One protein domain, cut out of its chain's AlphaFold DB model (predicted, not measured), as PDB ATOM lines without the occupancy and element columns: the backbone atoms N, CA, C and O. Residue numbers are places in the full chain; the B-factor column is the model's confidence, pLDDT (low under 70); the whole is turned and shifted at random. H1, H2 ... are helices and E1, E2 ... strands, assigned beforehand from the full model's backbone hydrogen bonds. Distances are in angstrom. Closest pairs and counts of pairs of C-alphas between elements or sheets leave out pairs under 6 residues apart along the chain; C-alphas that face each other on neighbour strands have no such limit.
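Overview. This is residues 4 to 107 of the 217 residues of the protein "Beta-lactamase domain-containing protein" of Acinetobacter schindleri NIPH 900 (UniProt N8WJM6). A small head, built of the two-stranded hairpin E1 and E2 with the helix H2 packed over one face of it, has one very long arm: residues 4 to 34 of the helix H1 stick out from it and make most of the length. The far end of H1 folds into the head, and residues 89 to 107 trail from E2 with no named element. The printed part has 104 residues, with H1, H2, E1 and E2 in that order along the chain; the sheet E1 - E2 is antiparallel and the class is mostly helix. The whole is extended, with a radius of gyration of the C-alphas of 22.0 A and spans of 82 by 25 by 24 A.

Arrangement. E1, residues 72 to 77, and E2, residues 83 to 88, form an antiparallel hairpin at 170 degrees, with N 74 and O 86 at 2.9 A and N 84 and O 76 at 2.8 A, within hydrogen-bond range. Residues 47 to 48 pair antiparallel with residues 86 to 87 of E2. For H2, residues 54 to 66, the closest C-alphas to E2 are those of Met 56 and Cys 86, 6.5 A apart. H1, residues 4 to 43, touches H2 with residues 39 to 43 alone; the closest C-alphas are those of Ala 39 and Ile 64, 5.6 A apart. H1 and H2 form a helical hairpin, opposite ways at a shallow tilt of 16 degrees. H1 and E1 are apart. In H1 and H2 every O i to N i+4 pair is within hydrogen-bond range.

Along the chain. E1 measures 17.0 A from first to last C-alpha and E2 17.2 A, ending at C-alpha 88 (-2.099, -41.554, -9.908). H2 measures 18.1 A. H1 measures 58.3 A, from C-alpha 4 (11.207, -33.191, 48.464) to C-alpha 43 (-7.437, -38.432, -6.530).

Size, cuts and confidence. The C-alphas farthest apart, those of Lys 4 and Asn 80, are 82.0 A apart. Without residues 4 to 34, which stand free, the body spans 38 by 24 by 21 A. The printed part has no cut and no long link between its named elements. The model's pLDDT is under 70 at residues 94 to 96.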
ATOM      1  N   LYS A   4      11.498 -34.315  49.369       82.50
ATOM      2  CA  LYS A   4      11.207 -33.191  48.464       82.50
ATOM      3  C   LYS A   4      11.931 -33.289  47.115       82.50
ATOM      4  O   LYS A   4      11.356 -32.936  46.093       82.50
ATOM      5  N   ILE A   5      13.170 -33.784  47.104       83.31
ATOM      6  CA  ILE A   5      13.964 -33.956  45.876       83.31
ATOM      7  C   ILE A   5      13.375 -35.092  45.031       83.31
ATOM      8  O   ILE A   5      13.220 -34.937  43.824       83.31
ATOM      9  N   LEU A   6      12.968 -36.197  45.662       83.56
ATOM     10  CA  LEU A   6      12.307 -37.306  44.968       83.56
ATOM     11  C   LEU A   6      10.955 -36.877  44.364       83.56
ATOM     12  O   LEU A   6      10.632 -37.252  43.237       83.56
ATOM     13  N   LEU A   7      10.193 -36.040  45.074       86.25
ATOM     14  CA  LEU A   7       8.920 -35.502  44.582       86.25
ATOM     15  C   LEU A   7       9.108 -34.566  43.371       86.25
ATOM     16  O   LEU A   7       8.352 -34.630  42.410       86.25
ATOM     17  N   LEU A   8      10.147 -33.726  43.386       86.75
ATOM     18  CA  LEU A   8      10.471 -32.835  42.265       86.75
ATOM     19  C   LEU A   8      10.905 -33.610  41.015       86.75
ATOM     20  O   LEU A   8      10.465 -33.288  39.912       86.75
ATOM     21  N   ILE A   9      11.724 -34.654  41.178       87.69
ATOM     22  CA  ILE A   9      12.163 -35.507  40.063       87.69
ATOM     23  C   ILE A   9      10.970 -36.262  39.458       87.69
ATOM     24  O   ILE A   9      10.830 -36.323  38.237       87.69
ATOM     25  N   THR A  10      10.076 -36.800  40.291       86.75
ATOM     26  CA  THR A  10       8.877 -37.518  39.819       86.75
ATOM     27  C   THR A  10       7.880 -36.595  39.113       86.75
ATOM     28  O   THR A  10       7.374 -36.944  38.050       86.75
ATOM     29  N   LEU A  11       7.656 -35.378  39.618       88.50
ATOM     30  CA  LEU A  11       6.824 -34.373  38.941       88.50
ATOM     31  C   LEU A  11       7.436 -33.903  37.614       88.50
ATOM     32  O   LEU A  11       6.724 -33.783  36.620       88.50
ATOM     33  N   SER A  12       8.750 -33.668  37.578       86.50
ATOM     34  CA  SER A  12       9.457 -33.256  36.359       86.50
ATOM     35  C   SER A  12       9.406 -34.338  35.279       86.50
ATOM     36  O   SER A  12       9.046 -34.048  34.138       86.50
ATOM     37  N   THR A  13       9.686 -35.593  35.638       85.81
ATOM     38  CA  THR A  13       9.608 -36.733  34.707       85.81
ATOM     39  C   THR A  13       8.187 -36.954  34.193       85.81
ATOM     40  O   THR A  13       8.006 -37.125  32.989       85.81
ATOM     41  N   LEU A  14       7.167 -36.864  35.055       88.88
ATOM     42  CA  LEU A  14       5.765 -36.947  34.636       88.88
ATOM     43  C   LEU A  14       5.397 -35.825  33.652       88.88
ATOM     44  O   LEU A  14       4.760 -36.085  32.635       88.88
ATOM     45  N   CYS A  15       5.843 -34.595  33.917       88.25
ATOM     46  CA  CYS A  15       5.598 -33.449  33.042       88.25
ATOM     47  C   CYS A  15       6.253 -33.635  31.660       88.25
ATOM     48  O   CYS A  15       5.611 -33.414  30.637       88.25
ATOM     49  N   ILE A  16       7.494 -34.137  31.615       86.44
ATOM     50  CA  ILE A  16       8.196 -34.462  30.362       86.44
ATOM     51  C   ILE A  16       7.440 -35.534  29.568       86.44
ATOM     52  O   ILE A  16       7.256 -35.382  28.362       86.44
ATOM     53  N   VAL A  17       6.961 -36.596  30.226       84.88
ATOM     54  CA  VAL A  17       6.190 -37.666  29.568       84.88
ATOM     55  C   VAL A  17       4.882 -37.130  28.978       84.88
ATOM     56  O   VAL A  17       4.535 -37.488  27.852       84.88
ATOM     57  N   VAL A  18       4.172 -36.255  29.698       82.75
ATOM     58  CA  VAL A  18       2.932 -35.626  29.209       82.75
ATOM     59  C   VAL A  18       3.213 -34.733  28.002       82.75
ATOM     60  O   VAL A  18       2.586 -34.918  26.962       82.75
ATOM     61  N   LEU A  19       4.208 -33.846  28.087       79.69
ATOM     62  CA  LEU A  19       4.587 -32.965  26.977       79.69
ATOM     63  C   LEU A  19       5.043 -33.752  25.742       79.69
ATOM     64  O   LEU A  19       4.672 -33.410  24.620       79.69
ATOM     65  N   PHE A  20       5.805 -34.831  25.930       77.81
ATOM     66  CA  PHE A  20       6.238 -35.701  24.837       77.81
ATOM     67  C   PHE A  20       5.058 -36.438  24.187       77.81
ATOM     68  O   PHE A  20       4.984 -36.554  22.962       77.81
ATOM     69  N   LYS A  21       4.095 -36.909  24.991       78.81
ATOM     70  CA  LYS A  21       2.866 -37.537  24.491       78.81
ATOM     71  C   LYS A  21       2.009 -36.543  23.708       78.81
ATOM     72  O   LYS A  21       1.544 -36.891  22.623       78.81
ATOM     73  N   ASP A  22       1.837 -35.326  24.214       75.38
ATOM     74  CA  ASP A  22       1.077 -34.273  23.539       75.38
ATOM     75  C   ASP A  22       1.757 -33.827  22.243       75.38
ATOM     76  O   ASP A  22       1.087 -33.712  21.218       75.38
ATOM     77  N   TYR A  23       3.085 -33.686  22.240       78.19
ATOM     78  CA  TYR A  23       3.864 -33.432  21.029       78.19
ATOM     79  C   TYR A  23       3.642 -34.521  19.969       78.19
ATOM     80  O   TYR A  23       3.278 -34.212  18.835       78.19
ATOM     81  N   ASN A  24       3.778 -35.801  20.339       75.12
ATOM     82  CA  ASN A  24       3.552 -36.918  19.416       75.12
ATOM     83  C   ASN A  24       2.100 -36.981  18.916       75.12
ATOM     84  O   ASN A  24       1.857 -37.324  17.760       75.12
ATOM     85  N   ASN A  25       1.128 -36.629  19.760       76.56
ATOM     86  CA  ASN A  25      -0.291 -36.603  19.404       76.56
ATOM     87  C   ASN A  25      -0.632 -35.433  18.460       76.56
ATOM     88  O   ASN A  25      -1.393 -35.592  17.509       76.56
ATOM     89  N   ILE A  26      -0.045 -34.254  18.675       74.31
ATOM     90  CA  ILE A  26      -0.176 -33.110  17.761       74.31
ATOM     91  C   ILE A  26       0.496 -33.431  16.423       74.31
ATOM     92  O   ILE A  26      -0.105 -33.215  15.371       74.31
ATOM     93  N   HIS A  27       1.704 -33.997  16.450       70.81
ATOM     94  CA  HIS A  27       2.433 -34.377  15.242       70.81
ATOM     95  C   HIS A  27       1.672 -35.429  14.424       70.81
ATOM     96  O   HIS A  27       1.532 -35.277  13.211       70.81
ATOM     97  N   SER A  28       1.098 -36.447  15.074       74.12
ATOM     98  CA  SER A  28       0.294 -37.467  14.391       74.12
ATOM     99  C   SER A  28      -0.998 -36.897  13.794       74.12
ATOM    100  O   SER A  28      -1.369 -37.256  12.677       74.12
ATOM    101  N   ARG A  29      -1.659 -35.953  14.481       77.62
ATOM    102  CA  ARG A  29      -2.839 -35.240  13.959       77.62
ATOM    103  C   ARG A  29      -2.511 -34.392  12.735       77.62
ATOM    104  O   ARG A  29      -3.226 -34.475  11.739       77.62
ATOM    105  N   ILE A  30      -1.437 -33.606  12.794       79.62
ATOM    106  CA  ILE A  30      -0.974 -32.796  11.660       79.62
ATOM    107  C   ILE A  30      -0.598 -33.709  10.489       79.62
ATOM    108  O   ILE A  30      -1.044 -33.469   9.369       79.62
ATOM    109  N   GLY A  31       0.136 -34.795  10.750       80.44
ATOM    110  CA  GLY A  31       0.487 -35.793   9.739       80.44
ATOM    111  C   GLY A  31      -0.740 -36.396   9.052       80.44
ATOM    112  O   GLY A  31      -0.772 -36.489   7.828       80.44
ATOM    113  N   LYS A  32      -1.796 -36.714   9.811       82.12
ATOM    114  CA  LYS A  32      -3.057 -37.218   9.251       82.12
ATOM    115  C   LYS A  32      -3.753 -36.187   8.355       82.12
ATOM    116  O   LYS A  32      -4.200 -36.539   7.269       82.12
ATOM    117  N   ILE A  33      -3.813 -34.919   8.772       84.81
ATOM    118  CA  ILE A  33      -4.403 -33.834   7.966       84.81
ATOM    119  C   ILE A  33      -3.630 -33.644   6.655       84.81
ATOM    120  O   ILE A  33      -4.238 -33.480   5.592       84.81
ATOM    121  N   ILE A  34      -2.296 -33.682   6.720       84.25
ATOM    122  CA  ILE A  34      -1.431 -33.600   5.539       84.25
ATOM    123  C   ILE A  34      -1.724 -34.780   4.609       84.25
ATOM    124  O   ILE A  34      -2.078 -34.557   3.455       84.25
ATOM    125  N   GLN A  35      -1.703 -36.010   5.123       84.19
ATOM    126  CA  GLN A  35      -1.955 -37.221   4.342       84.19
ATOM    127  C   GLN A  35      -3.358 -37.241   3.707       84.19
ATOM    128  O   GLN A  35      -3.528 -37.657   2.562       84.19
ATOM    129  N   GLU A  36      -4.386 -36.763   4.412       87.88
ATOM    130  CA  GLU A  36      -5.737 -36.615   3.854       87.88
ATOM    131  C   GLU A  36      -5.791 -35.576   2.729       87.88
ATOM    132  O   GLU A  36      -6.500 -35.761   1.734       87.88
ATOM    133  N   SER A  37      -5.040 -34.486   2.868       88.12
ATOM    134  CA  SER A  37      -4.941 -33.447   1.843       88.12
ATOM    135  C   SER A  37      -4.203 -33.963   0.610       88.12
ATOM    136  O   SER A  37      -4.671 -33.773  -0.513       88.12
ATOM    137  N   GLU A  38      -3.099 -34.678   0.808       89.25
ATOM    138  CA  GLU A  38      -2.349 -35.343  -0.256       89.25
ATOM    139  C   GLU A  38      -3.197 -36.389  -0.984       89.25
ATOM    140  O   GLU A  38      -3.184 -36.432  -2.213       89.25
ATOM    141  N   ALA A  39      -4.001 -37.173  -0.260       92.12
ATOM    142  CA  ALA A  39      -4.942 -38.120  -0.855       92.12
ATOM    143  C   ALA A  39      -5.960 -37.408  -1.757       92.12
ATOM    144  O   ALA A  39      -6.118 -37.772  -2.921       92.12
ATOM    145  N   LYS A  40      -6.587 -36.325  -1.274       92.50
ATOM    146  CA  LYS A  40      -7.518 -35.514  -2.083       92.50
ATOM    147  C   LYS A  40      -6.861 -34.932  -3.331       92.50
ATOM    148  O   LYS A  40      -7.522 -34.798  -4.360       92.50
ATOM    149  N   LEU A  41      -5.587 -34.555  -3.249       91.50
ATOM    150  CA  LEU A  41      -4.832 -34.083  -4.406       91.50
ATOM    151  C   LEU A  41      -4.512 -35.235  -5.364       91.50
ATOM    152  O   LEU A  41      -4.705 -35.073  -6.564       91.50
ATOM    153  N   SER A  42      -4.088 -36.393  -4.853       93.38
ATOM    154  CA  SER A  42      -3.774 -37.566  -5.670       93.38
ATOM    155  C   SER A  42      -5.001 -38.079  -6.431       93.38
ATOM    156  O   SER A  42      -4.902 -38.351  -7.626       93.38
ATOM    157  N   LEU A  43      -6.193 -38.079  -5.826       95.38
ATOM    158  CA  LEU A  43      -7.437 -38.432  -6.530       95.38
ATOM    159  C   LEU A  43      -7.660 -37.598  -7.801       95.38
ATOM    160  O   LEU A  43      -8.138 -38.111  -8.810       95.38
ATOM    161  N   LYS A  44      -7.271 -36.316  -7.788       93.94
ATOM    162  CA  LYS A  44      -7.402 -35.420  -8.952       93.94
ATOM    163  C   LYS A  44      -6.393 -35.715 -10.059       93.94
ATOM    164  O   LYS A  44      -6.539 -35.201 -11.163       93.94
ATOM    165  N   THR A  45      -5.362 -36.499  -9.765       94.62
ATOM    166  CA  THR A  45      -4.335 -36.885 -10.737       94.62
ATOM    167  C   THR A  45      -4.646 -38.186 -11.457       94.62
ATOM    168  O   THR A  45      -3.887 -38.541 -12.354       94.62
ATOM    169  N   ILE A  46      -5.726 -38.885 -11.083       96.75
ATOM    170  CA  ILE A  46      -6.061 -40.161 -11.705       96.75
ATOM    171  C   ILE A  46      -6.267 -39.957 -13.206       96.75
ATOM    172  O   ILE A  46      -7.150 -39.210 -13.632       96.75
ATOM    173  N   LYS A  47      -5.453 -40.650 -13.997       96.75
ATOM    174  CA  LYS A  47      -5.529 -40.680 -15.457       96.75
ATOM    175  C   LYS A  47      -5.542 -42.125 -15.907       96.75
ATOM    176  O   LYS A  47      -4.715 -42.903 -15.445       96.75
ATOM    177  N   CYS A  48      -6.467 -42.458 -16.792       97.69
ATOM    178  CA  CYS A  48      -6.567 -43.784 -17.379       97.69
ATOM    179  C   CYS A  48      -6.521 -43.680 -18.901       97.69
ATOM    180  O   CYS A  48      -6.961 -42.665 -19.444       97.69
ATOM    181  N   SER A  49      -6.017 -44.717 -19.566       96.44
ATOM    182  CA  SER A  49      -6.103 -44.844 -21.018       96.44
ATOM    183  C   SER A  49      -7.559 -44.961 -21.470       96.44
ATOM    184  O   SER A  49      -8.448 -45.343 -20.696       96.44
ATOM    185  N   ASP A  50      -7.796 -44.666 -22.744       93.56
ATOM    186  CA  ASP A  50      -9.120 -44.770 -23.349       93.56
ATOM    187  C   ASP A  50      -9.702 -46.178 -23.179       93.56
ATOM    188  O   ASP A  50      -8.989 -47.178 -23.241       93.56
ATOM    189  N   ASN A  51     -11.016 -46.250 -22.952       93.38
ATOM    190  CA  ASN A  51     -11.767 -47.496 -22.751       93.38
ATOM    191  C   ASN A  51     -11.326 -48.368 -21.560       93.38
ATOM    192  O   ASN A  51     -11.788 -49.506 -21.449       93.38
ATOM    193  N   SER A  52     -10.514 -47.839 -20.635       96.69
ATOM    194  CA  SER A  52     -10.145 -48.568 -19.418       96.69
ATOM    195  C   SER A  52     -11.385 -49.021 -18.639       96.69
ATOM    196  O   SER A  52     -12.290 -48.212 -18.390       96.69
ATOM    197  N   PRO A  53     -11.438 -50.285 -18.179       97.38
ATOM    198  CA  PRO A  53     -12.508 -50.752 -17.315       97.38
ATOM    199  C   PRO A  53     -12.688 -49.865 -16.079       97.38
ATOM    200  O   PRO A  53     -11.728 -49.521 -15.386       97.38
ATOM    201  N   ARG A  54     -13.944 -49.553 -15.737       97.56
ATOM    202  CA  ARG A  54     -14.279 -48.669 -14.606       97.56
ATOM    203  C   ARG A  54     -13.674 -49.127 -13.275       97.56
ATOM    204  O   ARG A  54     -13.348 -48.291 -12.436       97.56
ATOM    205  N   TRP A  55     -13.502 -50.438 -13.090       97.75
ATOM    206  CA  TRP A  55     -12.899 -50.989 -11.879       97.75
ATOM    207  C   TRP A  55     -11.471 -50.483 -11.658       97.75
ATOM    208  O   TRP A  55     -11.115 -50.264 -10.511       97.75
ATOM    209  N   MET A  56     -10.688 -50.218 -12.713       98.19
ATOM    210  CA  MET A  56      -9.304 -49.759 -12.564       98.19
ATOM    211  C   MET A  56      -9.253 -48.404 -11.861       98.19
ATOM    212  O   MET A  56      -8.566 -48.248 -10.854       98.19
ATOM    213  N   LYS A  57     -10.050 -47.439 -12.335       98.00
ATOM    214  CA  LYS A  57     -10.184 -46.131 -11.685       98.00
ATOM    215  C   LYS A  57     -10.671 -46.277 -10.241       98.00
ATOM    216  O   LYS A  57     -10.071 -45.694  -9.342       98.00
ATOM    217  N   ASN A  58     -11.708 -47.085 -10.018       97.94
ATOM    218  CA  ASN A  58     -12.245 -47.315  -8.676       97.94
ATOM    219  C   ASN A  58     -11.190 -47.932  -7.735       97.94
ATOM    220  O   ASN A  58     -11.129 -47.571  -6.564       97.94
ATOM    221  N   SER A  59     -10.332 -48.832  -8.228       98.00
ATOM    222  CA  SER A  59      -9.230 -49.405  -7.450       98.00
ATOM    223  C   SER A  59      -8.235 -48.335  -7.011       98.00
ATOM    224  O   SER A  59      -7.841 -48.329  -5.850       98.00
ATOM    225  N   LEU A  60      -7.864 -47.402  -7.895       97.88
ATOM    226  CA  LEU A  60      -7.001 -46.273  -7.525       97.88
ATOM    227  C   LEU A  60      -7.676 -45.393  -6.467       97.88
ATOM    228  O   LEU A  60      -7.040 -45.027  -5.482       97.88
ATOM    229  N   GLU A  61      -8.963 -45.088  -6.634       97.56
ATOM    230  CA  GLU A  61      -9.725 -44.306  -5.656       97.56
ATOM    231  C   GLU A  61      -9.746 -44.979  -4.274       97.56
ATOM    232  O   GLU A  61      -9.540 -44.294  -3.272       97.56
ATOM    233  N   LEU A  62      -9.925 -46.304  -4.208       96.69
ATOM    234  CA  LEU A  62      -9.870 -47.083  -2.963       96.69
ATOM    235  C   LEU A  62      -8.465 -47.086  -2.345       96.69
ATOM    236  O   LEU A  62      -8.314 -46.821  -1.154       96.69
ATOM    237  N   LEU A  63      -7.420 -47.328  -3.140       96.19
ATOM    238  CA  LEU A  63      -6.033 -47.316  -2.659       96.19
ATOM    239  C   LEU A  63      -5.648 -45.946  -2.077       96.19
ATOM    240  O   LEU A  63      -5.001 -45.868  -1.030       96.19
ATOM    241  N   ILE A  64      -6.085 -44.860  -2.714       96.12
ATOM    242  CA  ILE A  64      -5.798 -43.498  -2.257       96.12
ATOM    243  C   ILE A  64      -6.630 -43.140  -1.020       96.12
ATOM    244  O   ILE A  64      -6.097 -42.558  -0.072       96.12
ATOM    245  N   ASN A  65      -7.925 -43.464  -0.999       94.38
ATOM    246  CA  ASN A  65      -8.802 -43.095   0.112       94.38
ATOM    247  C   ASN A  65      -8.553 -43.936   1.363       94.38
ATOM    248  O   ASN A  65      -8.466 -43.365   2.453       94.38
ATOM    249  N   ASP A  66      -8.381 -45.244   1.212       91.62
ATOM    250  CA  ASP A  66      -8.412 -46.170   2.343       91.62
ATOM    251  C   ASP A  66      -7.002 -46.538   2.801       91.62
ATOM    252  O   ASP A  66      -6.730 -46.580   3.999       91.62
ATOM    253  N   GLN A  67      -6.088 -46.753   1.850       91.44
ATOM    254  CA  GLN A  67      -4.710 -47.176   2.136       91.44
ATOM    255  C   GLN A  67      -3.710 -46.017   2.124       91.44
ATOM    256  O   GLN A  67      -2.554 -46.194   2.504       91.44
ATOM    257  N   LYS A  68      -4.138 -44.823   1.689       91.25
ATOM    258  CA  LYS A  68      -3.282 -43.633   1.541       91.25
ATOM    259  C   LYS A  68      -2.056 -43.887   0.657       91.25
ATOM    260  O   LYS A  68      -1.027 -43.232   0.807       91.25
ATOM    261  N   ILE A  69      -2.181 -44.810  -0.299       92.62
ATOM    262  CA  ILE A  69      -1.169 -45.055  -1.326       92.62
ATOM    263  C   ILE A  69      -1.427 -44.048  -2.440       92.62
ATOM    264  O   ILE A  69      -2.371 -44.171  -3.216       92.62
ATOM    265  N   LEU A  70      -0.613 -42.996  -2.470       92.62
ATOM    266  CA  LEU A  70      -0.853 -41.827  -3.317       92.62
ATOM    267  C   LEU A  70      -0.375 -42.026  -4.755       92.62
ATOM    268  O   LEU A  70      -0.972 -41.485  -5.685       92.62
ATOM    269  N   THR A  71       0.705 -42.778  -4.931       93.50
ATOM    270  CA  THR A  71       1.369 -42.960  -6.220       93.50
ATOM    271  C   THR A  71       1.148 -44.389  -6.685       93.50
ATOM    272  O   THR A  71       1.655 -45.319  -6.062       93.50
ATOM    273  N   ASN A  72       0.383 -44.557  -7.762       95.19
ATOM    274  CA  ASN A  72      -0.040 -45.862  -8.263       95.19
ATOM    275  C   ASN A  72       0.122 -45.936  -9.779       95.19
ATOM    276  O   ASN A  72      -0.099 -44.952 -10.484       95.19
ATOM    277  N   GLN A  73       0.426 -47.133 -10.269       95.38
ATOM    278  CA  GLN A  73       0.372 -47.490 -11.679       95.38
ATOM    279  C   GLN A  73      -0.227 -48.894 -11.784       95.38
ATOM    280  O   GLN A  73       0.290 -49.835 -11.183       95.38
ATOM    281  N   ILE A  74      -1.327 -49.026 -12.523       96.06
ATOM    282  CA  ILE A  74      -1.968 -50.306 -12.829       96.06
ATOM    283  C   ILE A  74      -1.985 -50.475 -14.343       96.06
ATOM    284  O   ILE A  74      -2.396 -49.565 -15.059       96.06
ATOM    285  N   ALA A  75      -1.580 -51.656 -14.802       96.12
ATOM    286  CA  ALA A  75      -1.704 -52.103 -16.180       96.12
ATOM    287  C   ALA A  75      -2.577 -53.365 -16.225       96.12
ATOM    288  O   ALA A  75      -2.429 -54.255 -15.386       96.12
ATOM    289  N   TYR A  76      -3.484 -53.439 -17.193       97.12
ATOM    290  CA  TYR A  76      -4.378 -54.572 -17.406       97.12
ATOM    291  C   TYR A  76      -4.450 -54.892 -18.896       97.12
ATOM    292  O   TYR A  76      -4.740 -54.012 -19.700       97.12
ATOM    293  N   ILE A  77      -4.192 -56.147 -19.259       97.12
ATOM    294  CA  ILE A  77      -4.345 -56.634 -20.630       97.12
ATOM    295  C   ILE A  77      -5.641 -57.437 -20.681       97.12
ATOM    296  O   ILE A  77      -5.795 -58.401 -19.929       97.12
ATOM    297  N   ASP A  78      -6.582 -57.013 -21.521       95.56
ATOM    298  CA  ASP A  78      -7.876 -57.682 -21.648       95.56
ATOM    299  C   ASP A  78      -7.814 -58.947 -22.525       95.56
ATOM    300  O   ASP A  78      -6.782 -59.296 -23.101       95.56
ATOM    301  N   SER A  79      -8.940 -59.657 -22.643       96.19
ATOM    302  CA  SER A  79      -9.039 -60.878 -23.453       96.19
ATOM    303  C   SER A  79      -8.781 -60.655 -24.947       96.19
ATOM    304  O   SER A  79      -8.494 -61.607 -25.665       96.19
ATOM    305  N   ASN A  80      -8.889 -59.411 -25.418       96.38
ATOM    306  CA  ASN A  80      -8.615 -59.009 -26.793       96.38
ATOM    307  C   ASN A  80      -7.176 -58.485 -26.951       96.38
ATOM    308  O   ASN A  80      -6.843 -57.947 -28.002       96.38
ATOM    309  N   GLN A  81      -6.328 -58.659 -25.930       96.19
ATOM    310  CA  GLN A  81      -4.941 -58.191 -25.872       96.19
ATOM    311  C   GLN A  81      -4.784 -56.663 -25.878       96.19
ATOM    312  O   GLN A  81      -3.684 -56.164 -26.121       96.19
ATOM    313  N   ASN A  82      -5.837 -55.899 -25.567       96.12
ATOM    314  CA  ASN A  82      -5.689 -54.454 -25.416       96.12
ATOM    315  C   ASN A  82      -5.082 -54.134 -24.052       96.12
ATOM    316  O   ASN A  82      -5.552 -54.628 -23.023       96.12
ATOM    317  N   LEU A  83      -4.063 -53.275 -24.052       96.44
ATOM    318  CA  LEU A  83      -3.466 -52.732 -22.843       96.44
ATOM    319  C   LEU A  83      -4.277 -51.530 -22.351       96.44
ATOM    320  O   LEU A  83      -4.445 -50.545 -23.067       96.44
ATOM    321  N   HIS A  84      -4.702 -51.602 -21.097       97.56
ATOM    322  CA  HIS A  84      -5.326 -50.518 -20.351       97.56
ATOM    323  C   HIS A  84      -4.397 -50.090 -19.220       97.56
ATOM    324  O   HIS A  84      -3.841 -50.946 -18.525       97.56
ATOM    325  N   THR A  85      -4.241 -48.788 -18.997       97.69
ATOM    326  CA  THR A  85      -3.430 -48.252 -17.897       97.69
ATOM    327  C   THR A  85      -4.210 -47.244 -17.071       97.69
ATOM    328  O   THR A  85      -5.045 -46.506 -17.584       97.69
ATOM    329  N   CYS A  86      -3.946 -47.207 -15.767       98.06
ATOM    330  CA  CYS A  86      -4.410 -46.152 -14.873       98.06
ATOM    331  C   CYS A  86      -3.283 -45.748 -13.921       98.06
ATOM    332  O   CYS A  86      -2.621 -46.599 -13.323       98.06
ATOM    333  N   LEU A  87      -3.096 -44.443 -13.749       97.19
ATOM    334  CA  LEU A  87      -2.002 -43.835 -13.000       97.19
ATOM    335  C   LEU A  87      -2.546 -42.826 -11.985       97.19
ATOM    336  O   LEU A  87      -3.531 -42.147 -12.268       97.19
ATOM    337  N   SER A  88      -1.878 -42.667 -10.843       95.75
ATOM    338  CA  SER A  88      -2.099 -41.554  -9.908       95.75
ATOM    339  C   SER A  88      -0.800 -41.104  -9.248       95.75
ATOM    340  O   SER A  88       0.138 -41.880  -9.093       95.75
ATOM    341  N   GLY A  89      -0.778 -39.865  -8.775       94.00
ATOM    342  CA  GLY A  89       0.310 -39.283  -8.005       94.00
ATOM    343  C   GLY A  89       1.414 -38.685  -8.873       94.00
ATOM    344  O   GLY A  89       1.200 -38.271 -10.015       94.00
ATOM    345  N   TRP A  90       2.605 -38.607  -8.282       92.00
ATOM    346  CA  TRP A  90       3.747 -37.879  -8.830       92.00
ATOM    347  C   TRP A  90       5.055 -38.630  -8.599       92.00
ATOM    348  O   TRP A  90       5.188 -39.401  -7.642       92.00
ATOM    349  N   LYS A  91       6.051 -38.337  -9.435       88.31
ATOM    350  CA  LYS A  91       7.449 -38.688  -9.193       88.31
ATOM    351  C   LYS A  91       8.025 -37.772  -8.117       88.31
ATOM    352  O   LYS A  91       7.728 -36.581  -8.077       88.31
ATOM    353  N   ASN A  92       8.867 -38.330  -7.250       80.25
ATOM    354  CA  ASN A  92       9.602 -37.598  -6.208       80.25
ATOM    355  C   ASN A  92       8.727 -36.822  -5.198       80.25
ATOM    356  O   ASN A  92       9.222 -35.945  -4.496       80.25
ATOM    357  N   GLY A  93       7.444 -37.172  -5.074       72.62
ATOM    358  CA  GLY A  93       6.517 -36.563  -4.118       72.62
ATOM    359  C   GLY A  93       5.721 -35.380  -4.678       72.62
ATOM    360  O   GLY A  93       5.971 -34.871  -5.769       72.62
ATOM    361  N   PHE A  94       4.720 -34.935  -3.915       69.69
ATOM    362  CA  PHE A  94       3.715 -33.973  -4.387       69.69
ATOM    363  C   PHE A  94       4.264 -32.558  -4.652       69.69
ATOM    364  O   PHE A  94       3.634 -31.787  -5.377       69.69
ATOM    365  N   ILE A  95       5.418 -32.200  -4.071       67.19
ATOM    366  CA  ILE A  95       6.019 -30.858  -4.177       67.19
ATOM    367  C   ILE A  95       6.470 -30.578  -5.612       67.19
ATOM    368  O   ILE A  95       6.206 -29.502  -6.144       67.19
ATOM    369  N   PHE A  96       7.109 -31.558  -6.251       65.00
ATOM    370  CA  PHE A  96       7.704 -31.393  -7.579       65.00
ATOM    371  C   PHE A  96       6.685 -31.544  -8.714       65.00
ATOM    372  O   PHE A  96       6.985 -31.193  -9.850       65.00
ATOM    373  N   ARG A  97       5.470 -32.024  -8.398       70.69
ATOM    374  CA  ARG A  97       4.295 -32.143  -9.283       70.69
ATOM    375  C   ARG A  97       4.545 -32.801 -10.646       70.69
ATOM    376  O   ARG A  97       3.700 -32.686 -11.535       70.69
ATOM    377  N   GLU A  98       5.639 -33.533 -10.822       84.50
ATOM    378  CA  GLU A  98       5.872 -34.298 -12.041       84.50
ATOM    379  C   GLU A  98       4.946 -35.517 -12.026       84.50
ATOM    380  O   GLU A  98       5.125 -36.431 -11.226       84.50
ATOM    381  N   GLY A  99       3.905 -35.507 -12.859       87.38
ATOM    382  CA  GLY A  99       2.961 -36.621 -12.944       87.38
ATOM    383  C   GLY A  99       3.626 -37.914 -13.417       87.38
ATOM    384  O   GLY A  99       4.658 -37.896 -14.094       87.38
ATOM    385  N   LEU A 100       3.017 -39.046 -13.076       92.75
ATOM    386  CA  LEU A 100       3.417 -40.323 -13.658       92.75
ATOM    387  C   LEU A 100       3.081 -40.389 -15.154       92.75
ATOM    388  O   LEU A 100       2.138 -39.762 -15.639       92.75
ATOM    389  N   THR A 101       3.847 -41.217 -15.847       92.69
ATOM    390  CA  THR A 101       3.622 -41.685 -17.218       92.69
ATOM    391  C   THR A 101       3.636 -43.210 -17.224       92.69
ATOM    392  O   THR A 101       4.130 -43.817 -16.270       92.69
ATOM    393  N   ASP A 102       3.160 -43.835 -18.301       92.38
ATOM    394  CA  ASP A 102       3.212 -45.296 -18.443       92.38
ATOM    395  C   ASP A 102       4.657 -45.833 -18.363       92.38
ATOM    396  O   ASP A 102       4.901 -46.865 -17.746       92.38
ATOM    397  N   ASP A 103       5.639 -45.059 -18.835       93.12
ATOM    398  CA  ASP A 103       7.070 -45.398 -18.757       93.12
ATOM    399  C   ASP A 103       7.721 -45.124 -17.389       93.12
ATOM    400  O   ASP A 103       8.941 -45.252 -17.219       93.12
ATOM    401  N   THR A 104       6.954 -44.675 -16.393       92.56
ATOM    402  CA  THR A 104       7.525 -44.369 -15.080       92.56
ATOM    403  C   THR A 104       7.962 -45.644 -14.373       92.56
ATOM    404  O   THR A 104       7.169 -46.534 -14.101       92.56
ATOM    405  N   ARG A 105       9.253 -45.716 -14.035       90.31
ATOM    406  CA  ARG A 105       9.850 -46.900 -13.416       90.31
ATOM    407  C   ARG A 105       9.690 -46.884 -11.902       90.31
ATOM    408  O   ARG A 105      10.053 -45.909 -11.243       90.31
ATOM    409  N   PHE A 106       9.254 -48.017 -11.364       88.62
ATOM    410  CA  PHE A 106       9.204 -48.290  -9.933       88.62
ATOM    411  C   PHE A 106      10.283 -49.289  -9.530       88.62
ATOM    412  O   PHE A 106      10.754 -50.102 -10.326       88.62
ATOM    413  N   ARG A 107      10.664 -49.250  -8.253       87.00
ATOM    414  CA  ARG A 107      11.505 -50.292  -7.666       87.00
ATOM    415  C   ARG A 107      10.630 -51.503  -7.373       87.00
ATOM    416  O   ARG A 107       9.803 -51.461  -6.471       87.00
TER     417      ARG A 107